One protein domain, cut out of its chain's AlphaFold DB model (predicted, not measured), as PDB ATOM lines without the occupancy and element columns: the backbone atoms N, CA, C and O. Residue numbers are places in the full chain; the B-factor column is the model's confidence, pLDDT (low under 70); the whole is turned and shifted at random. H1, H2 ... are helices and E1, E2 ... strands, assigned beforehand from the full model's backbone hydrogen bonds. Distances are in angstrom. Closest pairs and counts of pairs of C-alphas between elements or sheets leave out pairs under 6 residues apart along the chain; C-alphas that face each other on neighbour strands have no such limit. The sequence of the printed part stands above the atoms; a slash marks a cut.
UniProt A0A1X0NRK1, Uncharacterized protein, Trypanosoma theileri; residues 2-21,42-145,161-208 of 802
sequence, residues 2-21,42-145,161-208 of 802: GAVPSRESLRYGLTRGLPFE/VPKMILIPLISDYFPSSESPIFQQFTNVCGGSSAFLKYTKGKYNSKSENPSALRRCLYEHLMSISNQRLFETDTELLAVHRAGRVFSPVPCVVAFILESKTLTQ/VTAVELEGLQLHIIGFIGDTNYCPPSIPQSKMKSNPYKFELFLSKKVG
ATOM      1  N   GLY A   2      15.537  18.769  38.503       74.94
ATOM      2  CA  GLY A   2      16.570  19.780  38.731       74.94
ATOM      3  C   GLY A   2      16.269  20.970  37.820       74.94
ATOM      4  O   GLY A   2      15.124  21.120  37.402       74.94
ATOM      5  N   ALA A   3      17.266  21.770  37.465       80.31
ATOM      6  CA  ALA A   3      17.077  22.879  36.533       80.31
ATOM      7  C   ALA A   3      17.455  22.486  35.096       80.31
ATOM      8  O   ALA A   3      18.154  21.490  34.868       80.31
ATOM      9  N   VAL A   4      16.975  23.252  34.119       83.56
ATOM     10  CA  VAL A   4      17.296  23.063  32.705       83.56
ATOM     11  C   VAL A   4      18.809  23.169  32.480       83.56
ATOM     12  O   VAL A   4      19.465  24.007  33.099       83.56
ATOM     13  N   PRO A   5      19.401  22.338  31.610       84.75
ATOM     14  CA  PRO A   5      20.841  22.348  31.395       84.75
ATOM     15  C   PRO A   5      21.349  23.478  30.485       84.75
ATOM     16  O   PRO A   5      22.300  23.264  29.757       84.75
ATOM     17  N   SER A   6      20.773  24.678  30.503       90.31
ATOM     18  CA  SER A   6      21.296  25.815  29.728       90.31
ATOM     19  C   SER A   6      21.780  26.923  30.655       90.31
ATOM     20  O   SER A   6      20.992  27.480  31.416       90.31
ATOM     21  N   ARG A   7      23.070  27.258  30.595       89.69
ATOM     22  CA  ARG A   7      23.676  28.303  31.427       89.69
ATOM     23  C   ARG A   7      23.011  29.653  31.207       89.69
ATOM     24  O   ARG A   7      22.770  30.361  32.179       89.69
ATOM     25  N   GLU A   8      22.688  29.975  29.959       89.00
ATOM     26  CA  GLU A   8      21.897  31.145  29.585       89.00
ATOM     27  C   GLU A   8      20.553  31.170  30.336       89.00
ATOM     28  O   GLU A   8      20.298  32.097  31.107       89.00
ATOM     29  N   SER A   9      19.750  30.107  30.221       86.56
ATOM     30  CA  SER A   9      18.480  29.976  30.950       86.56
ATOM     31  C   SER A   9      18.637  30.069  32.468       86.56
ATOM     32  O   SER A   9      17.805  30.673  33.146       86.56
ATOM     33  N   LEU A  10      19.700  29.477  33.016       86.12
ATOM     34  CA  LEU A  10      19.979  29.493  34.451       86.12
ATOM     35  C   LEU A  10      20.441  30.863  34.954       86.12
ATOM     36  O   LEU A  10      20.286  31.122  36.142       86.12
ATOM     37  N   ARG A  11      20.999  31.727  34.095       81.88
ATOM     38  CA  ARG A  11      21.443  33.091  34.441       81.88
ATOM     39  C   ARG A  11      20.326  34.121  34.445       81.88
ATOM     40  O   ARG A  11      20.485  35.161  35.072       81.88
ATOM     41  N   TYR A  12      19.189  33.841  33.808       72.88
ATOM     42  CA  TYR A  12      18.026  34.732  33.866       72.88
ATOM     43  C   TYR A  12      17.365  34.805  35.262       72.88
ATOM     44  O   TYR A  12      16.324  35.440  35.413       72.88
ATOM     45  N   GLY A  13      17.980  34.193  36.277       63.53
ATOM     46  CA  GLY A  13      17.707  34.376  37.697       63.53
ATOM     47  C   GLY A  13      17.665  33.046  38.443       63.53
ATOM     48  O   GLY A  13      17.428  31.990  37.850       63.53
ATOM     49  N   LEU A  14      17.834  33.093  39.770       66.50
ATOM     50  CA  LEU A  14      17.462  31.966  40.630       66.50
ATOM     51  C   LEU A  14      16.035  31.536  40.308       66.50
ATOM     52  O   LEU A  14      15.141  32.384  40.232       66.50
ATOM     53  N   THR A  15      15.799  30.231  40.160       60.59
ATOM     54  CA  THR A  15      14.455  29.761  39.844       60.59
ATOM     55  C   THR A  15      13.557  29.956  41.060       60.59
ATOM     56  O   THR A  15      13.504  29.137  41.983       60.59
ATOM     57  N   ARG A  16      12.877  31.103  41.089       60.19
ATOM     58  CA  ARG A  16      11.911  31.435  42.122       60.19
ATOM     59  C   ARG A  16      10.686  30.564  41.902       60.19
ATOM     60  O   ARG A  16      10.021  30.651  40.875       60.19
ATOM     61  N   GLY A  17      10.367  29.737  42.891       52.06
ATOM     62  CA  GLY A  17       9.031  29.182  42.998       52.06
ATOM     63  C   GLY A  17       8.097  30.302  43.422       52.06
ATOM     64  O   GLY A  17       7.978  30.528  44.619       52.06
ATOM     65  N   LEU A  18       7.520  31.042  42.472       51.75
ATOM     66  CA  LEU A  18       6.174  31.624  42.555       51.75
ATOM     67  C   LEU A  18       5.854  32.474  41.309       51.75
ATOM     68  O   LEU A  18       6.559  33.447  41.043       51.75
ATOM     69  N   PRO A  19       4.738  32.173  40.627       47.19
ATOM     70  CA  PRO A  19       4.054  33.061  39.702       47.19
ATOM     71  C   PRO A  19       2.953  33.806  40.471       47.19
ATOM     72  O   PRO A  19       1.850  33.293  40.584       47.19
ATOM     73  N   PHE A  20       3.228  34.957  41.090       42.53
ATOM     74  CA  PHE A  20       2.143  35.744  41.714       42.53
ATOM     75  C   PHE A  20       2.329  37.269  41.697       42.53
ATOM     76  O   PHE A  20       1.509  37.964  42.287       42.53
ATOM     77  N   GLU A  21       3.334  37.805  40.998       44.50
ATOM     78  CA  GLU A  21       3.516  39.265  40.873       44.50
ATOM     79  C   GLU A  21       3.629  39.779  39.428       44.50
ATOM     80  O   GLU A  21       3.975  40.939  39.225       44.50
ATOM     81  N   VAL A  42       4.749  32.530  54.787       66.25
ATOM     82  CA  VAL A  42       5.167  31.195  54.334       66.25
ATOM     83  C   VAL A  42       6.542  31.339  53.674       66.25
ATOM     84  O   VAL A  42       6.646  32.033  52.661       66.25
ATOM     85  N   PRO A  43       7.607  30.720  54.223       75.06
ATOM     86  CA  PRO A  43       8.946  30.858  53.667       75.06
ATOM     87  C   PRO A  43       8.963  30.342  52.227       75.06
ATOM     88  O   PRO A  43       8.614  29.189  51.961       75.06
ATOM     89  N   LYS A  44       9.364  31.212  51.298       86.69
ATOM     90  CA  LYS A  44       9.433  30.897  49.869       86.69
ATOM     91  C   LYS A  44      10.596  29.946  49.624       86.69
ATOM     92  O   LYS A  44      11.719  30.220  50.044       86.69
ATOM     93  N   MET A  45      10.326  28.825  48.967       90.06
ATOM     94  CA  MET A  45      11.342  27.833  48.627       90.06
ATOM     95  C   MET A  45      11.872  28.080  47.215       90.06
ATOM     96  O   MET A  45      11.100  28.390  46.308       90.06
ATOM     97  N   ILE A  46      13.180  27.920  47.030       92.44
ATOM     98  CA  ILE A  46      13.849  28.062  45.737       92.44
ATOM     99  C   ILE A  46      14.805  26.907  45.461       92.44
ATOM    100  O   ILE A  46      15.281  26.230  46.382       92.44
ATOM    101  N   LEU A  47      15.104  26.728  44.176       94.00
ATOM    102  CA  LEU A  47      16.131  25.820  43.684       94.00
ATOM    103  C   LEU A  47      17.310  26.633  43.149       94.00
ATOM    104  O   LEU A  47      17.136  27.517  42.314       94.00
ATOM    105  N   ILE A  48      18.506  26.327  43.642       94.81
ATOM    106  CA  ILE A  48      19.758  26.974  43.247       94.81
ATOM    107  C   ILE A  48      20.570  25.953  42.444       94.81
ATOM    108  O   ILE A  48      21.014  24.953  43.024       94.81
ATOM    109  N   PRO A  49      20.770  26.152  41.133       95.00
ATOM    110  CA  PRO A  49      21.540  25.229  40.305       95.00
ATOM    111  C   PRO A  49      22.981  25.088  40.809       95.00
ATOM    112  O   PRO A  49      23.648  26.082  41.095       95.00
ATOM    113  N   LEU A  50      23.491  23.859  40.891       94.25
ATOM    114  CA  LEU A  50      24.865  23.573  41.322       94.25
ATOM    115  C   LEU A  50      25.882  23.844  40.210       94.25
ATOM    116  O   LEU A  50      26.549  22.930  39.741       94.25
ATOM    117  N   ILE A  51      26.012  25.097  39.788       94.69
ATOM    118  CA  ILE A  51      26.996  25.550  38.794       94.69
ATOM    119  C   ILE A  51      27.998  26.516  39.424       94.69
ATOM    120  O   ILE A  51      27.727  27.109  40.470       94.69
ATOM    121  N   SER A  52      29.142  26.712  38.766       94.56
ATOM    122  CA  SER A  52      30.201  27.610  39.245       94.56
ATOM    123  C   SER A  52      29.743  29.060  39.429       94.56
ATOM    124  O   SER A  52      30.314  29.771  40.245       94.56
ATOM    125  N   ASP A  53      28.718  29.497  38.693       93.56
ATOM    126  CA  ASP A  53      28.177  30.860  38.754       93.56
ATOM    127  C   ASP A  53      27.560  31.147  40.134       93.56
ATOM    128  O   ASP A  53      27.758  32.224  40.685       93.56
ATOM    129  N   TYR A  54      26.891  30.153  40.733       94.19
ATOM    130  CA  TYR A  54      26.286  30.258  42.067       94.19
ATOM    131  C   TYR A  54      27.171  29.676  43.178       94.19
ATOM    132  O   TYR A  54      27.065  30.071  44.337       94.19
ATOM    133  N   PHE A  55      28.057  28.739  42.834       95.62
ATOM    134  CA  PHE A  55      28.969  28.059  43.751       95.62
ATOM    135  C   PHE A  55      30.410  28.191  43.231       95.62
ATOM    136  O   PHE A  55      30.952  27.238  42.669       95.62
ATOM    137  N   PRO A  56      31.070  29.350  43.407       95.81
ATOM    138  CA  PRO A  56      32.348  29.646  42.749       95.81
ATOM    139  C   PRO A  56      33.538  28.848  43.293       95.81
ATOM    140  O   PRO A  56      34.561  28.729  42.625       95.81
ATOM    141  N   SER A  57      33.438  28.309  44.510       96.94
ATOM    142  CA  SER A  57      34.484  27.471  45.098       96.94
ATOM    143  C   SER A  57      33.945  26.578  46.214       96.94
ATOM    144  O   SER A  57      32.871  26.836  46.775       96.94
ATOM    145  N   SER A  58      34.737  25.571  46.602       95.56
ATOM    146  CA  SER A  58      34.470  24.744  47.787       95.56
ATOM    147  C   SER A  58      34.439  25.554  49.084       95.56
ATOM    148  O   SER A  58      33.821  25.126  50.052       95.56
ATOM    149  N   GLU A  59      35.080  26.724  49.110       95.50
ATOM    150  CA  GLU A  59      35.132  27.603  50.283       95.50
ATOM    151  C   GLU A  59      34.090  28.718  50.257       95.50
ATOM    152  O   GLU A  59      34.005  29.499  51.203       95.50
ATOM    153  N   SER A  60      33.265  28.791  49.209       94.81
ATOM    154  CA  SER A  60      32.169  29.753  49.172       94.81
ATOM    155  C   SER A  60      31.209  29.514  50.352       94.81
ATOM    156  O   SER A  60      30.871  28.357  50.631       94.81
ATOM    157  N   PRO A  61      30.731  30.566  51.046       93.56
ATOM    158  CA  PRO A  61      29.853  30.408  52.210       93.56
ATOM    159  C   PRO A  61      28.606  29.566  51.913       93.56
ATOM    160  O   PRO A  61      28.181  28.756  52.739       93.56
ATOM    161  N   ILE A  62      28.062  29.704  50.703       94.06
ATOM    162  CA  ILE A  62      26.902  28.947  50.231       94.06
ATOM    163  C   ILE A  62      27.218  27.453  50.105       94.06
ATOM    164  O   ILE A  62      26.458  26.615  50.593       94.06
ATOM    165  N   PHE A  63      28.373  27.094  49.537       94.88
ATOM    166  CA  PHE A  63      28.784  25.699  49.444       94.88
ATOM    167  C   PHE A  63      29.136  25.124  50.818       94.88
ATOM    168  O   PHE A  63      28.779  23.988  51.122       94.88
ATOM    169  N   GLN A  64      29.772  25.906  51.693       92.50
ATOM    170  CA  GLN A  64      30.034  25.494  53.070       92.50
ATOM    171  C   GLN A  64      28.724  25.195  53.811       92.50
ATOM    172  O   GLN A  64      28.593  24.118  54.393       92.50
ATOM    173  N   GLN A  65      27.718  26.074  53.720       90.75
ATOM    174  CA  GLN A  65      26.395  25.835  54.304       90.75
ATOM    175  C   GLN A  65      25.744  24.572  53.724       90.75
ATOM    176  O   GLN A  65      25.246  23.740  54.483       90.75
ATOM    177  N   PHE A  66      25.799  24.389  52.404       92.12
ATOM    178  CA  PHE A  66      25.323  23.179  51.736       92.12
ATOM    179  C   PHE A  66      26.019  21.918  52.270       92.12
ATOM    180  O   PHE A  66      25.351  20.972  52.686       92.12
ATOM    181  N   THR A  67      27.351  21.915  52.355       90.06
ATOM    182  CA  THR A  67      28.104  20.762  52.870       90.06
ATOM    183  C   THR A  67      27.828  20.484  54.340       90.06
ATOM    184  O   THR A  67      27.792  19.320  54.727       90.06
ATOM    185  N   ASN A  68      27.550  21.509  55.146       86.56
ATOM    186  CA  ASN A  68      27.133  21.338  56.537       86.56
ATOM    187  C   ASN A  68      25.758  20.661  56.625       86.56
ATOM    188  O   ASN A  68      25.541  19.794  57.471       86.56
ATOM    189  N   VAL A  69      24.839  21.017  55.723       85.75
ATOM    190  CA  VAL A  69      23.517  20.386  55.622       85.75
ATOM    191  C   VAL A  69      23.646  18.929  55.169       85.75
ATOM    192  O   VAL A  69      23.036  18.053  55.782       85.75
ATOM    193  N   CYS A  70      24.489  18.635  54.175       82.00
ATOM    194  CA  CYS A  70      24.749  17.269  53.701       82.00
ATOM    195  C   CYS A  70      25.518  16.403  54.713       82.00
ATOM    196  O   CYS A  70      25.223  15.213  54.859       82.00
ATOM    197  N   GLY A  71      26.481  16.996  55.425       72.56
ATOM    198  CA  GLY A  71      27.355  16.338  56.399       72.56
ATOM    199  C   GLY A  71      26.589  15.677  57.538       72.56
ATOM    200  O   GLY A  71      26.991  14.624  58.024       72.56
ATOM    201  N   GLY A  72      25.442  16.246  57.906       60.84
ATOM    202  CA  GLY A  72      24.582  15.721  58.960       60.84
ATOM    203  C   GLY A  72      23.649  14.586  58.542       60.84
ATOM    204  O   GLY A  72      22.804  14.224  59.356       60.84
ATOM    205  N   SER A  73      23.692  14.059  57.309       56.47
ATOM    206  CA  SER A  73      22.655  13.092  56.912       56.47
ATOM    207  C   SER A  73      22.946  12.101  55.790       56.47
ATOM    208  O   SER A  73      22.159  11.166  55.663       56.47
ATOM    209  N   SER A  74      23.943  12.273  54.921       55.00
ATOM    210  CA  SER A  74      23.809  11.621  53.611       55.00
ATOM    211  C   SER A  74      24.562  10.293  53.433       55.00
ATOM    212  O   SER A  74      25.776  10.178  53.610       55.00
ATOM    213  N   ALA A  75      23.815   9.295  52.950       55.91
ATOM    214  CA  ALA A  75      24.333   8.161  52.190       55.91
ATOM    215  C   ALA A  75      25.112   8.619  50.939       55.91
ATOM    216  O   ALA A  75      26.060   7.956  50.537       55.91
ATOM    217  N   PHE A  76      24.798   9.799  50.388       60.94
ATOM    218  CA  PHE A  76      25.575  10.455  49.326       60.94
ATOM    219  C   PHE A  76      27.043  10.687  49.731       60.94
ATOM    220  O   PHE A  76      27.965  10.408  48.962       60.94
ATOM    221  N   LEU A  77      27.292  11.100  50.979       64.38
ATOM    222  CA  LEU A  77      28.640  11.199  51.540       64.38
ATOM    223  C   LEU A  77      29.269   9.824  51.777       64.38
ATOM    224  O   LEU A  77      30.469   9.681  51.578       64.38
ATOM    225  N   LYS A  78      28.491   8.803  52.161       66.19
ATOM    226  CA  LYS A  78      29.000   7.421  52.270       66.19
ATOM    227  C   LYS A  78      29.442   6.885  50.897       66.19
ATOM    228  O   LYS A  78      30.540   6.350  50.785       66.19
ATOM    229  N   TYR A  79      28.636   7.092  49.854       60.34
ATOM    230  CA  TYR A  79      28.927   6.668  48.482       60.34
ATOM    231  C   TYR A  79      30.157   7.381  47.912       60.34
ATOM    232  O   TYR A  79      31.073   6.738  47.400       60.34
ATOM    233  N   THR A  80      30.224   8.707  48.058       62.38
ATOM    234  CA  THR A  80      31.408   9.470  47.637       62.38
ATOM    235  C   THR A  80      32.643   9.056  48.440       62.38
ATOM    236  O   THR A  80      33.671   8.765  47.836       62.38
ATOM    237  N   LYS A  81      32.556   8.895  49.769       63.94
ATOM    238  CA  LYS A  81      33.672   8.379  50.588       63.94
ATOM    239  C   LYS A  81      34.167   7.009  50.124       63.94
ATOM    240  O   LYS A  81      35.376   6.818  50.035       63.94
ATOM    241  N   GLY A  82      33.255   6.088  49.805       66.12
ATOM    242  CA  GLY A  82      33.599   4.763  49.285       66.12
ATOM    243  C   GLY A  82      34.354   4.839  47.959       66.12
ATOM    244  O   GLY A  82      35.345   4.144  47.772       66.12
ATOM    245  N   LYS A  83      33.953   5.749  47.066       66.69
ATOM    246  CA  LYS A  83      34.644   5.962  45.788       66.69
ATOM    247  C   LYS A  83      36.029   6.594  45.955       66.69
ATOM    248  O   LYS A  83      36.931   6.294  45.179       66.69
ATOM    249  N   TYR A  84      36.198   7.470  46.946       62.09
ATOM    250  CA  TYR A  84      37.429   8.240  47.127       62.09
ATOM    251  C   TYR A  84      38.442   7.619  48.098       62.09
ATOM    252  O   TYR A  84      39.498   8.217  48.287       62.09
ATOM    253  N   ASN A  85      38.175   6.440  48.689       62.34
ATOM    254  CA  ASN A  85      39.078   5.713  49.608       62.34
ATOM    255  C   ASN A  85      39.778   6.613  50.646       62.34
ATOM    256  O   ASN A  85      40.874   6.318  51.134       62.34
ATOM    257  N   SER A  86      39.169   7.750  50.981       57.81
ATOM    258  CA  SER A  86      39.857   8.794  51.714       57.81
ATOM    259  C   SER A  86      39.752   8.462  53.194       57.81
ATOM    260  O   SER A  86      38.795   8.849  53.860       57.81
ATOM    261  N   LYS A  87      40.771   7.780  53.727       64.19
ATOM    262  CA  LYS A  87      41.021   7.716  55.179       64.19
ATOM    263  C   LYS A  87      41.312   9.101  55.783       64.19
ATOM    264  O   LYS A  87      41.431   9.227  56.992       64.19
ATOM    265  N   SER A  88      41.446  10.133  54.946       56.81
ATOM    266  CA  SER A  88      41.638  11.517  55.369       56.81
ATOM    267  C   SER A  88      40.431  12.021  56.159       56.81
ATOM    268  O   SER A  88      39.369  12.284  55.597       56.81
ATOM    269  N   GLU A  89      40.649  12.252  57.450       68.25
ATOM    270  CA  GLU A  89      39.701  12.906  58.352       68.25
ATOM    271  C   GLU A  89      39.560  14.416  58.097       68.25
ATOM    272  O   GLU A  89      38.708  15.047  58.712       68.25
ATOM    273  N   ASN A  90      40.348  15.016  57.189       84.69
ATOM    274  CA  ASN A  90      40.299  16.458  56.926       84.69
ATOM    275  C   ASN A  90      38.964  16.869  56.255       84.69
ATOM    276  O   ASN A  90      38.764  16.577  55.067       84.69
ATOM    277  N   PRO A  91      38.068  17.599  56.956       82.25
ATOM    278  CA  PRO A  91      36.764  17.990  56.418       82.25
ATOM    279  C   PRO A  91      36.868  18.900  55.190       82.25
ATOM    280  O   PRO A  91      36.014  18.839  54.307       82.25
ATOM    281  N   SER A  92      37.926  19.712  55.100       87.25
ATOM    282  CA  SER A  92      38.159  20.613  53.969       87.25
ATOM    283  C   SER A  92      38.530  19.847  52.701       87.25
ATOM    284  O   SER A  92      38.044  20.172  51.620       87.25
ATOM    285  N   ALA A  93      39.331  18.782  52.823       87.06
ATOM    286  CA  ALA A  93      39.666  17.920  51.688       87.06
ATOM    287  C   ALA A  93      38.412  17.215  51.148       87.06
ATOM    288  O   ALA A  93      38.153  17.240  49.949       87.06
ATOM    289  N   LEU A  94      37.579  16.674  52.044       84.25
ATOM    290  CA  LEU A  94      36.306  16.054  51.676       84.25
ATOM    291  C   LEU A  94      35.351  17.052  51.006       84.25
ATOM    292  O   LEU A  94      34.739  16.724  49.991       84.25
ATOM    293  N   ARG A  95      35.249  18.277  51.538       89.38
ATOM    294  CA  ARG A  95      34.455  19.364  50.945       89.38
ATOM    295  C   ARG A  95      34.932  19.692  49.534       89.38
ATOM    296  O   ARG A  95      34.106  19.827  48.635       89.38
ATOM    297  N   ARG A  96      36.246  19.785  49.328       92.00
ATOM    298  CA  ARG A  96      36.839  20.030  48.013       92.00
ATOM    299  C   ARG A  96      36.543  18.895  47.031       92.00
ATOM    300  O   ARG A  96      36.072  19.175  45.935       92.00
ATOM    301  N   CYS A  97      36.723  17.636  47.430       88.50
ATOM    302  CA  CYS A  97      36.383  16.489  46.585       88.50
ATOM    303  C   CYS A  97      34.891  16.466  46.224       88.50
ATOM    304  O   CYS A  97      34.533  16.190  45.082       88.50
ATOM    305  N   LEU A  98      34.016  16.793  47.181       89.19
ATOM    306  CA  LEU A  98      32.576  16.890  46.947       89.19
ATOM    307  C   LEU A  98      32.232  18.003  45.953       89.19
ATOM    308  O   LEU A  98      31.408  17.800  45.064       89.19
ATOM    309  N   TYR A  99      32.870  19.164  46.100       94.00
ATOM    310  CA  TYR A  99      32.728  20.289  45.181       94.00
ATOM    311  C   TYR A  99      33.150  19.899  43.765       94.00
ATOM    312  O   TYR A  99      32.365  20.037  42.834       94.00
ATOM    313  N   GLU A 100      34.356  19.350  43.610       92.81
ATOM    314  CA  GLU A 100      34.896  18.917  42.318       92.81
ATOM    315  C   GLU A 100      33.995  17.858  41.664       92.81
ATOM    316  O   GLU A 100      33.717  17.934  40.468       92.81
ATOM    317  N   HIS A 101      33.466  16.916  42.450       90.56
ATOM    318  CA  HIS A 101      32.513  15.912  41.981       90.56
ATOM    319  C   HIS A 101      31.203  16.537  41.473       90.56
ATOM    320  O   HIS A 101      30.793  16.260  40.345       90.56
ATOM    321  N   LEU A 102      30.563  17.402  42.266       91.62
ATOM    322  CA  LEU A 102      29.294  18.042  41.901       91.62
ATOM    323  C   LEU A 102      29.449  19.006  40.723       91.62
ATOM    324  O   LEU A 102      28.638  18.967  39.801       91.62
ATOM    325  N   MET A 103      30.507  19.819  40.704       94.62
ATOM    326  CA  MET A 103      30.807  20.696  39.570       94.62
ATOM    327  C   MET A 103      31.120  19.887  38.315       94.62
ATOM    328  O   MET A 103      30.656  20.241  37.237       94.62
ATOM    329  N   SER A 104      31.842  18.766  38.431       92.38
ATOM    330  CA  SER A 104      32.064  17.867  37.297       92.38
ATOM    331  C   SER A 104      30.750  17.318  36.746       92.38
ATOM    332  O   SER A 104      30.618  17.226  35.529       92.38
ATOM    333  N   ILE A 105      29.796  16.943  37.602       90.88
ATOM    334  CA  ILE A 105      28.475  16.471  37.168       90.88
ATOM    335  C   ILE A 105      27.708  17.591  36.460       90.88
ATOM    336  O   ILE A 105      27.153  17.368  35.387       90.88
ATOM    337  N   SER A 106      27.681  18.791  37.035       92.38
ATOM    338  CA  SER A 106      26.950  19.918  36.458       92.38
ATOM    339  C   SER A 106      27.559  20.398  35.147       92.38
ATOM    340  O   SER A 106      26.827  20.561  34.178       92.38
ATOM    341  N   ASN A 107      28.884  20.531  35.066       91.00
ATOM    342  CA  ASN A 107      29.588  20.924  33.840       91.00
ATOM    343  C   ASN A 107      29.402  19.900  32.722       91.00
ATOM    344  O   ASN A 107      29.303  20.266  31.559       91.00
ATOM    345  N   GLN A 108      29.320  18.613  33.067       88.88
ATOM    346  CA  GLN A 108      28.985  17.588  32.088       88.88
ATOM    347  C   GLN A 108      27.561  17.707  31.576       88.88
ATOM    348  O   GLN A 108      27.286  17.101  30.564       88.88
ATOM    349  N   ARG A 109      26.651  18.412  32.244       89.56
ATOM    350  CA  ARG A 109      25.257  18.545  31.806       89.56
ATOM    351  C   ARG A 109      24.977  19.891  31.165       89.56
ATOM    352  O   ARG A 109      24.008  19.981  30.435       89.56
ATOM    353  N   LEU A 110      25.793  20.899  31.447       92.50
ATOM    354  CA  LEU A 110      25.551  22.284  31.082       92.50
ATOM    355  C   LEU A 110      25.883  22.549  29.606       92.50
ATOM    356  O   LEU A 110      26.991  22.286  29.149       92.50
ATOM    357  N   PHE A 111      24.913  23.103  28.890       94.00
ATOM    358  CA  PHE A 111      25.066  23.776  27.606       94.00
ATOM    359  C   PHE A 111      25.246  25.270  27.864       94.00
ATOM    360  O   PHE A 111      24.672  25.802  28.818       94.00
ATOM    361  N   GLU A 112      26.039  25.960  27.051       93.50
ATOM    362  CA  GLU A 112      26.297  27.385  27.277       93.50
ATOM    363  C   GLU A 112      25.100  28.241  26.842       93.50
ATOM    364  O   GLU A 112      24.808  29.249  27.486       93.50
ATOM    365  N   THR A 113      24.365  27.811  25.808       94.75
ATOM    366  CA  THR A 113      23.215  28.550  25.256       94.75
ATOM    367  C   THR A 113      21.948  27.704  25.146       94.75
ATOM    368  O   THR A 113      21.995  26.475  25.007       94.75
ATOM    369  N   ASP A 114      20.799  28.379  25.110       93.62
ATOM    370  CA  ASP A 114      19.498  27.750  24.850       93.62
ATOM    371  C   ASP A 114      19.465  27.090  23.460       93.62
ATOM    372  O   ASP A 114      18.878  26.021  23.272       93.62
ATOM    373  N   THR A 115      20.172  27.684  22.492       94.88
ATOM    374  CA  THR A 115      20.275  27.179  21.114       94.88
ATOM    375  C   THR A 115      21.025  25.848  21.043       94.88
ATOM    376  O   THR A 115      20.607  24.948  20.312       94.88
ATOM    377  N   GLU A 116      22.109  25.688  21.809       94.25
ATOM    378  CA  GLU A 116      22.855  24.425  21.893       94.25
ATOM    379  C   GLU A 116      21.989  23.300  22.457       94.25
ATOM    380  O   GLU A 116      21.915  22.213  21.876       94.25
ATOM    381  N   LEU A 117      21.286  23.573  23.559       92.88
ATOM    382  CA  LEU A 117      20.376  22.609  24.165       92.88
ATOM    383  C   LEU A 117      19.241  22.233  23.199       92.88
ATOM    384  O   LEU A 117      18.939  21.050  23.018       92.88
ATOM    385  N   LEU A 118      18.650  23.218  22.520       91.38
ATOM    386  CA  LEU A 118      17.608  22.991  21.524       91.38
ATOM    387  C   LEU A 118      18.117  22.160  20.335       91.38
ATOM    388  O   LEU A 118      17.401  21.281  19.849       91.38
ATOM    389  N   ALA A 119      19.352  22.382  19.881       91.50
ATOM    390  CA  ALA A 119      19.977  21.585  18.826       91.50
ATOM    391  C   ALA A 119      20.185  20.124  19.260       91.50
ATOM    392  O   ALA A 119      19.900  19.204  18.491       91.50
ATOM    393  N   VAL A 120      20.622  19.892  20.501       89.81
ATOM    394  CA  VAL A 120      20.771  18.544  21.077       89.81
ATOM    395  C   VAL A 120      19.430  17.826  21.192       89.81
ATOM    396  O   VAL A 120      19.335  16.649  20.836       89.81
ATOM    397  N   HIS A 121      18.392  18.536  21.630       88.50
ATOM    398  CA  HIS A 121      17.027  18.020  21.666       88.50
ATOM    399  C   HIS A 121      16.528  17.645  20.261       88.50
ATOM    400  O   HIS A 121      16.066  16.525  20.053       88.50
ATOM    401  N   ARG A 122      16.700  18.525  19.262       88.81
ATOM    402  CA  ARG A 122      16.331  18.261  17.855       88.81
ATOM    403  C   ARG A 122      17.108  17.100  17.237       88.81
ATOM    404  O   ARG A 122      16.581  16.401  16.380       88.81
ATOM    405  N   ALA A 123      18.331  16.851  17.699       88.12
ATOM    406  CA  ALA A 123      19.114  15.672  17.335       88.12
ATOM    407  C   ALA A 123      18.613  14.375  18.009       88.12
ATOM    408  O   ALA A 123      19.274  13.339  17.910       88.12
ATOM    409  N   GLY A 124      17.488  14.429  18.729       85.06
ATOM    410  CA  GLY A 124      16.881  13.296  19.412       85.06
ATOM    411  C   GLY A 124      17.732  12.774  20.561       85.06
ATOM    412  O   GLY A 124      17.678  11.585  20.853       85.06
ATOM    413  N   ARG A 125      18.569  13.600  21.196       83.81
ATOM    414  CA  ARG A 125      19.407  13.144  22.312       83.81
ATOM    415  C   ARG A 125      18.774  13.453  23.663       83.81
ATOM    416  O   ARG A 125      18.081  14.450  23.832       83.81
ATOM    417  N   VAL A 126      19.078  12.603  24.639       82.69
ATOM    418  CA  VAL A 126      18.616  12.755  26.022       82.69
ATOM    419  C   VAL A 126      19.586  13.652  26.774       82.69
ATOM    420  O   VAL A 126      20.782  13.362  26.792       82.69
ATOM    421  N   PHE A 127      19.084  14.700  27.418       85.50
ATOM    422  CA  PHE A 127      19.851  15.558  28.322       85.50
ATOM    423  C   PHE A 127      19.399  15.344  29.769       85.50
ATOM    424  O   PHE A 127      18.299  14.858  30.034       85.50
ATOM    425  N   SER A 128      20.261  15.686  30.725       86.56
ATOM    426  CA  SER A 128      19.960  15.539  32.153       86.56
ATOM    427  C   SER A 128      19.841  16.897  32.831       86.56
ATOM    428  O   SER A 128      20.644  17.781  32.539       86.56
ATOM    429  N   PRO A 129      18.894  17.071  33.769       90.38
ATOM    430  CA  PRO A 129      18.786  18.315  34.511       90.38
ATOM    431  C   PRO A 129      20.012  18.535  35.403       90.38
ATOM    432  O   PRO A 129      20.619  17.589  35.931       90.38
ATOM    433  N   VAL A 130      20.345  19.804  35.606       92.75
ATOM    434  CA  VAL A 130      21.399  20.238  36.522       92.75
ATOM    435  C   VAL A 130      20.909  20.041  37.963       92.75
ATOM    436  O   VAL A 130      19.798  20.475  38.292       92.75
ATOM    437  N   PRO A 131      21.687  19.374  38.838       93.69
ATOM    438  CA  PRO A 131      21.332  19.223  40.247       93.69
ATOM    439  C   PRO A 131      21.145  20.574  40.937       93.69
ATOM    440  O   PRO A 131      21.809  21.550  40.591       93.69
ATOM    441  N   CYS A 132      20.265  20.632  41.930       95.19
ATOM    442  CA  CYS A 132      19.937  21.869  42.628       95.19
ATOM    443  C   CYS A 132      20.093  21.730  44.142       95.19
ATOM    444  O   CYS A 132      19.694  20.732  44.747       95.19
ATOM    445  N   VAL A 133      20.613  22.783  44.768       95.25
ATOM    446  CA  VAL A 133      20.463  23.020  46.203       95.25
ATOM    447  C   VAL A 133      19.065  23.567  46.462       95.25
ATOM    448  O   VAL A 133      18.571  24.416  45.726       95.25
ATOM    449  N   VAL A 134      18.428  23.086  47.521       94.50
ATOM    450  CA  VAL A 134      17.117  23.561  47.968       94.50
ATOM    451  C   VAL A 134      17.334  24.566  49.096       94.50
ATOM    452  O   VAL A 134      18.039  24.256  50.064       94.50
ATOM    453  N   ALA A 135      16.721  25.745  49.002       94.06
ATOM    454  CA  ALA A 135      16.831  26.791  50.016       94.06
ATOM    455  C   ALA A 135      15.489  27.481  50.301       94.06
ATOM    456  O   ALA A 135      14.600  27.507  49.453       94.06
ATOM    457  N   PHE A 136      15.359  28.062  51.494       92.38
ATOM    458  CA  PHE A 136      14.329  29.055  51.794       92.38
ATOM    459  C   PHE A 136      14.881  30.467  51.610       92.38
ATOM    460  O   PHE A 136      16.014  30.734  52.009       92.38
ATOM    461  N   ILE A 137      14.066  31.373  51.076       90.94
ATOM    462  CA  ILE A 137      14.324  32.812  51.103       90.94
ATOM    463  C   ILE A 137      13.915  33.349  52.476       90.94
ATOM    464  O   ILE A 137      12.798  33.115  52.944       90.94
ATOM    465  N   LEU A 138      14.819  34.089  53.107       88.88
ATOM    466  CA  LEU A 138      14.574  34.855  54.318       88.88
ATOM    467  C   LEU A 138      14.253  36.294  53.896       88.88
ATOM    468  O   LEU A 138      15.115  36.996  53.373       88.88
ATOM    469  N   GLU A 139      13.004  36.735  54.067       79.62
ATOM    470  CA  GLU A 139      12.639  38.120  53.751       79.62
ATOM    471  C   GLU A 139      13.279  39.078  54.772       79.62
ATOM    472  O   GLU A 139      12.990  39.030  55.968       79.62
ATOM    473  N   SER A 140      14.136  39.981  54.291       63.03
ATOM    474  CA  SER A 140      14.967  40.888  55.100       63.03
ATOM    475  C   SER A 140      14.201  41.940  55.917       63.03
ATOM    476  O   SER A 140      14.831  42.732  56.617       63.03
ATOM    477  N   LYS A 141      12.859  41.970  55.868       57.09
ATOM    478  CA  LYS A 141      12.016  43.056  56.413       57.09
ATOM    479  C   LYS A 141      12.128  43.276  57.932       57.09
ATOM    480  O   LYS A 141      11.585  44.249  58.433       57.09
ATOM    481  N   THR A 142      12.832  42.419  58.675       50.84
ATOM    482  CA  THR A 142      12.989  42.539  60.140       50.84
ATOM    483  C   THR A 142      14.431  42.443  60.646       50.84
ATOM    484  O   THR A 142      14.661  42.444  61.860       50.84
ATOM    485  N   LEU A 143      15.436  42.391  59.767       50.69
ATOM    486  CA  LEU A 143      16.832  42.243  60.206       50.69
ATOM    487  C   LEU A 143      17.455  43.520  60.779       50.69
ATOM    488  O   LEU A 143      18.458  43.436  61.486       50.69
ATOM    489  N   THR A 144      16.836  44.680  60.570       50.12
ATOM    490  CA  THR A 144      17.181  45.917  61.284       50.12
ATOM    491  C   THR A 144      16.602  45.967  62.702       50.12
ATOM    492  O   THR A 144      17.254  46.523  63.578       50.12
ATOM    493  N   GLN A 145      15.463  45.315  62.981       44.44
ATOM    494  CA  GLN A 145      14.853  45.314  64.324       44.44
ATOM    495  C   GLN A 145      15.317  44.139  65.209       44.44
ATOM    496  O   GLN A 145      15.422  44.281  66.421       44.44
ATOM    497  N   VAL A 161      22.011  29.868  62.424       57.22
ATOM    498  CA  VAL A 161      21.477  29.653  61.085       57.22
ATOM    499  C   VAL A 161      22.182  30.680  60.212       57.22
ATOM    500  O   VAL A 161      21.778  31.835  60.158       57.22
ATOM    501  N   THR A 162      23.307  30.288  59.619       72.44
ATOM    502  CA  THR A 162      24.101  31.154  58.755       72.44
ATOM    503  C   THR A 162      23.313  31.348  57.477       72.44
ATOM    504  O   THR A 162      23.415  30.530  56.570       72.44
ATOM    505  N   ALA A 163      22.459  32.367  57.436       82.88
ATOM    506  CA  ALA A 163      21.910  32.849  56.183       82.88
ATOM    507  C   ALA A 163      23.080  33.185  55.252       82.88
ATOM    508  O   ALA A 163      24.087  33.737  55.701       82.88
ATOM    509  N   VAL A 164      22.968  32.815  53.984       89.06
ATOM    510  CA  VAL A 164      23.965  33.157  52.973       89.06
ATOM    511  C   VAL A 164      23.324  34.090  51.970       89.06
ATOM    512  O   VAL A 164      22.201  33.851  51.538       89.06
ATOM    513  N   GLU A 165      24.024  35.162  51.627       89.62
ATOM    514  CA  GLU A 165      23.575  36.087  50.600       89.62
ATOM    515  C   GLU A 165      23.973  35.574  49.212       89.62
ATOM    516  O   GLU A 165      25.129  35.211  48.985       89.62
ATOM    517  N   LEU A 166      23.013  35.532  48.292       88.50
ATOM    518  CA  LEU A 166      23.223  35.216  46.883       88.50
ATOM    519  C   LEU A 166      22.311  36.117  46.051       88.50
ATOM    520  O   LEU A 166      21.099  36.094  46.240       88.50
ATOM    521  N   GLU A 167      22.890  36.922  45.158       86.44
ATOM    522  CA  GLU A 167      22.143  37.877  44.315       86.44
ATOM    523  C   GLU A 167      21.197  38.799  45.119       86.44
ATOM    524  O   GLU A 167      20.054  39.044  44.736       86.44
ATOM    525  N   GLY A 168      21.654  39.274  46.285       87.12
ATOM    526  CA  GLY A 168      20.867  40.126  47.188       87.12
ATOM    527  C   GLY A 168      19.761  39.397  47.963       87.12
ATOM    528  O   GLY A 168      19.026  40.021  48.731       87.12
ATOM    529  N   LEU A 169      19.625  38.079  47.796       88.56
ATOM    530  CA  LEU A 169      18.686  37.251  48.547       88.56
ATOM    531  C   LEU A 169      19.390  36.599  49.727       88.56
ATOM    532  O   LEU A 169      20.447  35.993  49.576       88.56
ATOM    533  N   GLN A 170      18.767  36.659  50.899       91.69
ATOM    534  CA  GLN A 170      19.225  35.898  52.051       91.69
ATOM    535  C   GLN A 170      18.620  34.505  52.029       91.69
ATOM    536  O   GLN A 170      17.402  34.336  52.049       91.69
ATOM    537  N   LEU A 171      19.480  33.498  51.994       92.44
ATOM    538  CA  LEU A 171      19.097  32.117  51.768       92.44
ATOM    539  C   LEU A 171      19.428  31.253  52.977       92.44
ATOM    540  O   LEU A 171      20.508  31.329  53.564       92.44
ATOM    541  N   HIS A 172      18.498  30.370  53.320       92.38
ATOM    542  CA  HIS A 172      18.738  29.267  54.230       92.38
ATOM    543  C   HIS A 172      18.755  27.962  53.444       92.38
ATOM    544  O   HIS A 172      17.701  27.475  53.035       92.38
ATOM    545  N   ILE A 173      19.940  27.382  53.235       92.81
ATOM    546  CA  ILE A 173      20.055  26.085  52.566       92.81
ATOM    547  C   ILE A 173      19.476  24.989  53.451       92.81
ATOM    548  O   ILE A 173      19.804  24.863  54.633       92.81
ATOM    549  N   ILE A 174      18.628  24.170  52.839       92.12
ATOM    550  CA  ILE A 174      17.894  23.112  53.517       92.12
ATOM    551  C   ILE A 174      18.070  21.742  52.888       92.12
ATOM    552  O   ILE A 174      17.692  20.765  53.527       92.12
ATOM    553  N   GLY A 175      18.631  21.619  51.688       92.31
ATOM    554  CA  GLY A 175      18.781  20.305  51.082       92.31
ATOM    555  C   GLY A 175      19.280  20.306  49.648       92.31
ATOM    556  O   GLY A 175      19.917  21.249  49.190       92.31
ATOM    557  N   PHE A 176      18.978  19.212  48.961       93.25
ATOM    558  CA  PHE A 176      19.441  18.871  47.625       93.25
ATOM    559  C   PHE A 176      18.356  18.099  46.877       93.25
ATOM    560  O   PHE A 176      17.696  17.243  47.471       93.25
ATOM    561  N   ILE A 177      18.229  18.354  45.578       93.25
ATOM    562  CA  ILE A 177      17.468  17.525  44.644       93.25
ATOM    563  C   ILE A 177      18.230  17.413  43.322       93.25
ATOM    564  O   ILE A 177      18.655  18.419  42.751       93.25
ATOM    565  N   GLY A 178      18.418  16.201  42.813       91.69
ATOM    566  CA  GLY A 178      19.125  16.026  41.551       91.69
ATOM    567  C   GLY A 178      19.543  14.598  41.264       91.69
ATOM    568  O   GLY A 178      19.334  13.698  42.067       91.69
ATOM    569  N   ASP A 179      20.140  14.418  40.085       88.81
ATOM    570  CA  ASP A 179      20.832  13.173  39.745       88.81
ATOM    571  C   ASP A 179      22.320  13.309  39.986       88.81
ATOM    572  O   ASP A 179      22.928  14.300  39.577       88.81
ATOM    573  N   THR A 180      22.899  12.309  40.625       84.38
ATOM    574  CA  THR A 180      24.308  12.262  41.018       84.38
ATOM    575  C   THR A 180      25.122  11.288  40.172       84.38
ATOM    576  O   THR A 180      26.337  11.181  40.349       84.38
ATOM    577  N   ASN A 181      24.497  10.610  39.206       83.75
ATOM    578  CA  ASN A 181      25.217   9.786  38.252       83.75
ATOM    579  C   ASN A 181      26.041  10.651  37.295       83.75
ATOM    580  O   ASN A 181      25.601  11.686  36.782       83.75
ATOM    581  N   TYR A 182      27.247  10.170  37.005       78.06
ATOM    582  CA  TYR A 182      28.041  10.688  35.902       78.06
ATOM    583  C   TYR A 182      27.330  10.381  34.587       78.06
ATOM    584  O   TYR A 182      26.989   9.234  34.293       78.06
ATOM    585  N   CYS A 183      27.097  11.417  33.795       74.00
ATOM    586  CA  CYS A 183      26.350  11.333  32.553       74.00
ATOM    587  C   CYS A 183      26.971  12.331  31.578       74.00
ATOM    588  O   CYS A 183      27.133  13.487  31.963       74.00
ATOM    589  N   PRO A 184      27.308  11.932  30.336       73.75
ATOM    590  CA  PRO A 184      27.721  12.900  29.327       73.75
ATOM    591  C   PRO A 184      26.595  13.928  29.076       73.75
ATOM    592  O   PRO A 184      25.433  13.621  29.362       73.75
ATOM    593  N   PRO A 185      26.900  15.103  28.487       73.25
ATOM    594  CA  PRO A 185      25.912  16.178  28.291       73.25
ATOM    595  C   PRO A 185      24.672  15.735  27.545       73.25
ATOM    596  O   PRO A 185      23.559  16.183  27.810       73.25
ATOM    597  N   SER A 186      24.876  14.794  26.631       78.88
ATOM    598  CA  SER A 186      23.800  14.115  25.952       78.88
ATOM    599  C   SER A 186      24.109  12.630  25.810       78.88
ATOM    600  O   SER A 186      25.257  12.242  25.570       78.88
ATOM    601  N   ILE A 187      23.086  11.792  25.957       80.94
ATOM    602  CA  ILE A 187      23.169  10.347  25.729       80.94
ATOM    603  C   ILE A 187      22.318  10.004  24.494       80.94
ATOM    604  O   ILE A 187      21.200  10.513  24.359       80.94
ATOM    605  N   PRO A 188      22.801   9.132  23.587       79.81
ATOM    606  CA  PRO A 188      21.949   8.540  22.558       79.81
ATOM    607  C   PRO A 188      20.766   7.790  23.185       79.81
ATOM    608  O   PRO A 188      20.968   7.022  24.124       79.81
ATOM    609  N   GLN A 189      19.555   7.926  22.638       80.12
ATOM    610  CA  GLN A 189      18.354   7.245  23.161       80.12
ATOM    611  C   GLN A 189      18.554   5.738  23.379       80.12
ATOM    612  O   GLN A 189      18.099   5.182  24.374       80.12
ATOM    613  N   SER A 190      19.303   5.077  22.493       79.44
ATOM    614  CA  SER A 190      19.594   3.642  22.588       79.44
ATOM    615  C   SER A 190      20.354   3.238  23.855       79.44
ATOM    616  O   SER A 190      20.220   2.107  24.313       79.44
ATOM    617  N   LYS A 191      21.126   4.153  24.453       81.25
ATOM    618  CA  LYS A 191      21.893   3.930  25.692       81.25
ATOM    619  C   LYS A 191      21.165   4.414  26.945       81.25
ATOM    620  O   LYS A 191      21.728   4.390  28.033       81.25
ATOM    621  N   MET A 192      19.930   4.883  26.802       78.06
ATOM    622  CA  MET A 192      19.181   5.466  27.904       78.06
ATOM    623  C   MET A 192      18.805   4.436  28.971       78.06
ATOM    624  O   MET A 192      18.974   4.693  30.159       78.06
ATOM    625  N   LYS A 193      18.331   3.259  28.542       75.56
ATOM    626  CA  LYS A 193      17.874   2.191  29.445       75.56
ATOM    627  C   LYS A 193      18.990   1.652  30.340       75.56
ATOM    628  O   LYS A 193      18.720   1.219  31.449       75.56
ATOM    629  N   SER A 194      20.236   1.686  29.867       82.00
ATOM    630  CA  SER A 194      21.399   1.221  30.626       82.00
ATOM    631  C   SER A 194      22.000   2.286  31.545       82.00
ATOM    632  O   SER A 194      22.998   2.013  32.209       82.00
ATOM    633  N   ASN A 195      21.442   3.500  31.573       83.12
ATOM    634  CA  ASN A 195      21.905   4.576  32.441       83.12
ATOM    635  C   ASN A 195      20.718   5.282  33.116       83.12
ATOM    636  O   ASN A 195      20.399   6.422  32.749       83.12
ATOM    637  N   PRO A 196      20.050   4.618  34.076       83.44
ATOM    638  CA  PRO A 196      18.927   5.198  34.797       83.44
ATOM    639  C   PRO A 196      19.321   6.501  35.503       83.44
ATOM    640  O   PRO A 196      20.471   6.745  35.889       83.44
ATOM    641  N   TYR A 197      18.334   7.372  35.647       85.12
ATOM    642  CA  TYR A 197      18.402   8.560  36.472       85.12
ATOM    643  C   TYR A 197      18.399   8.138  37.943       85.12
ATOM    644  O   TYR A 197      17.425   7.555  38.416       85.12
ATOM    645  N   LYS A 198      19.466   8.456  38.681       87.75
ATOM    646  CA  LYS A 198      19.527   8.181  40.116       87.75
ATOM    647  C   LYS A 198      18.969   9.373  40.874       87.75
ATOM    648  O   LYS A 198      19.642  10.389  41.017       87.75
ATOM    649  N   PHE A 199      17.733   9.274  41.345       86.75
ATOM    650  CA  PHE A 199      17.110  10.374  42.069       86.75
ATOM    651  C   PHE A 199      17.622  10.455  43.488       86.75
ATOM    652  O   PHE A 199      17.368   9.586  44.320       86.75
ATOM    653  N   GLU A 200      18.283  11.564  43.778       88.75
ATOM    654  CA  GLU A 200      18.643  11.922  45.129       88.75
ATOM    655  C   GLU A 200      17.850  13.151  45.554       88.75
ATOM    656  O   GLU A 200      17.896  14.214  44.931       88.75
ATOM    657  N   LEU A 201      17.120  12.997  46.655       89.81
ATOM    658  CA  LEU A 201      16.446  14.082  47.347       89.81
ATOM    659  C   LEU A 201      16.769  13.956  48.827       89.81
ATOM    660  O   LEU A 201      16.379  13.007  49.512       89.81
ATOM    661  N   PHE A 202      17.450  14.961  49.346       86.56
ATOM    662  CA  PHE A 202      17.796  15.046  50.749       86.56
ATOM    663  C   PHE A 202      17.349  16.397  51.286       86.56
ATOM    664  O   PHE A 202      17.684  17.430  50.720       86.56
ATOM    665  N   LEU A 203      16.624  16.382  52.403       86.06
ATOM    666  CA  LEU A 203      16.271  17.583  53.146       86.06
ATOM    667  C   LEU A 203      16.777  17.457  54.578       86.06
ATOM    668  O   LEU A 203      16.647  16.412  55.219       86.06
ATOM    669  N   SER A 204      17.317  18.556  55.089       82.25
ATOM    670  CA  SER A 204      17.688  18.740  56.480       82.25
ATOM    671  C   SER A 204      16.536  18.330  57.388       82.25
ATOM    672  O   SER A 204      15.391  18.752  57.209       82.25
ATOM    673  N   LYS A 205      16.859  17.581  58.446       71.94
ATOM    674  CA  LYS A 205      15.887  17.189  59.477       71.94
ATOM    675  C   LYS A 205      15.147  18.383  60.082       71.94
ATOM    676  O   LYS A 205      14.020  18.218  60.542       71.94
ATOM    677  N   LYS A 206      15.758  19.577  60.060       72.56
ATOM    678  CA  LYS A 206      15.161  20.823  60.567       72.56
ATOM    679  C   LYS A 206      13.911  21.240  59.789       72.56
ATOM    680  O   LYS A 206      13.035  21.871  60.362       72.56
ATOM    681  N   VAL A 207      13.815  20.867  58.515       72.38
ATOM    682  CA  VAL A 207      12.695  21.235  57.635       72.38
ATOM    683  C   VAL A 207      11.507  20.277  57.769       72.38
ATOM    684  O   VAL A 207      10.382  20.609  57.397       72.38
ATOM    685  N   GLY A 208      11.733  19.111  58.383       68.06
ATOM    686  CA  GLY A 208      10.750  18.041  58.484       68.06
ATOM    687  C   GLY A 208      10.539  17.322  57.148       68.06
ATOM    688  O   GLY A 208      10.695  17.894  56.072       68.06
TER     689      GLY A 208
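This is residues 2 to 21, 42 to 145 and 161 to 208 of the 802 residues of an uncharacterized protein of Trypanosoma theileri (UniProt A0A1X0NRK1). A strongly twisted sheet of five strands, E1 to E5, forms a wall with H2 packed slantwise over one face; H4 runs about perpendicular to H2, and H3 is near both. Beyond one end of the sheet lie H1, H5 and the long loop of residues 180 to 196. The printed part has 172 residues, with 85 of them, under half, in named elements, in the order H1 E1 H2 H3 H4 H5 E2 E3 E4 E5; the class is mixed, helices and strands. The sheet is branched and antiparallel, and the whole is compact, with a radius of gyration of the C-alphas of 16.9 A and spans of 58 by 50 by 28 A.

H1, residues 7 to 11, only just touches H5, residues 114 to 122, with 3 pairs of C-alphas within 8 A, the closest being Glu 8 and Asp 114 at 6.3 A. E1, residues 45 to 49, is the antiparallel neighbour of E2, residues 132 to 138; N 46 and O 135 are 2.8 A apart. H2, residues 61 to 71, is on the sheet at a height of 8.4 A; its closest C-alphas to E4, residues 169 to 179, are Phe 66 and Ile 173, 6.1 A apart. H3, residues 75 to 84, is close to H2 but not clearly touching, with C-alphas 71 and 77 at 7.2 A. H4, residues 91 to 107, only just touches H2, with 3 pairs and its residues 95 to 99 alone; the closest C-alphas, Thr 67 and Arg 95, are 6.8 A apart. H4 only grazes the sheet with residues 102 to 106. E2 lies on one side of E4, with N 134 and O 175 at 2.9 A; E3, residues 164 to 166, and E5, residues 197 to 203, lie on the other side. E3, E4 and E5 are a meander, each strand the antiparallel neighbour of the one before; N 164 and O 171 are 2.9 A apart, and N 176 and O 202 are 2.8 A apart. In H1 to H5 every O i to N i+4 pair is within hydrogen-bond range.

H1 begins at C-alpha 7, (23.676, 28.303, 31.427). H4 is 23.9 A long; E4 is 25.7 A and bends by 78 degrees at residue 172. E5, 19.1 A, ends at C-alpha 203, (16.271, 17.583, 53.146).

The C-alphas farthest apart, Gln 145 and Ser 190, are 59.2 A apart. Residues 22 to 41 and 146 to 160 are not printed; the C-alpha gaps are 15.8 A and 17.3 A. The links E1 to H2 and E4 to E5 are long. The mean pLDDT of the printed part is 81.7, and residues 13 to 21, 72 to 89 and 140 to 145 are among those under 70.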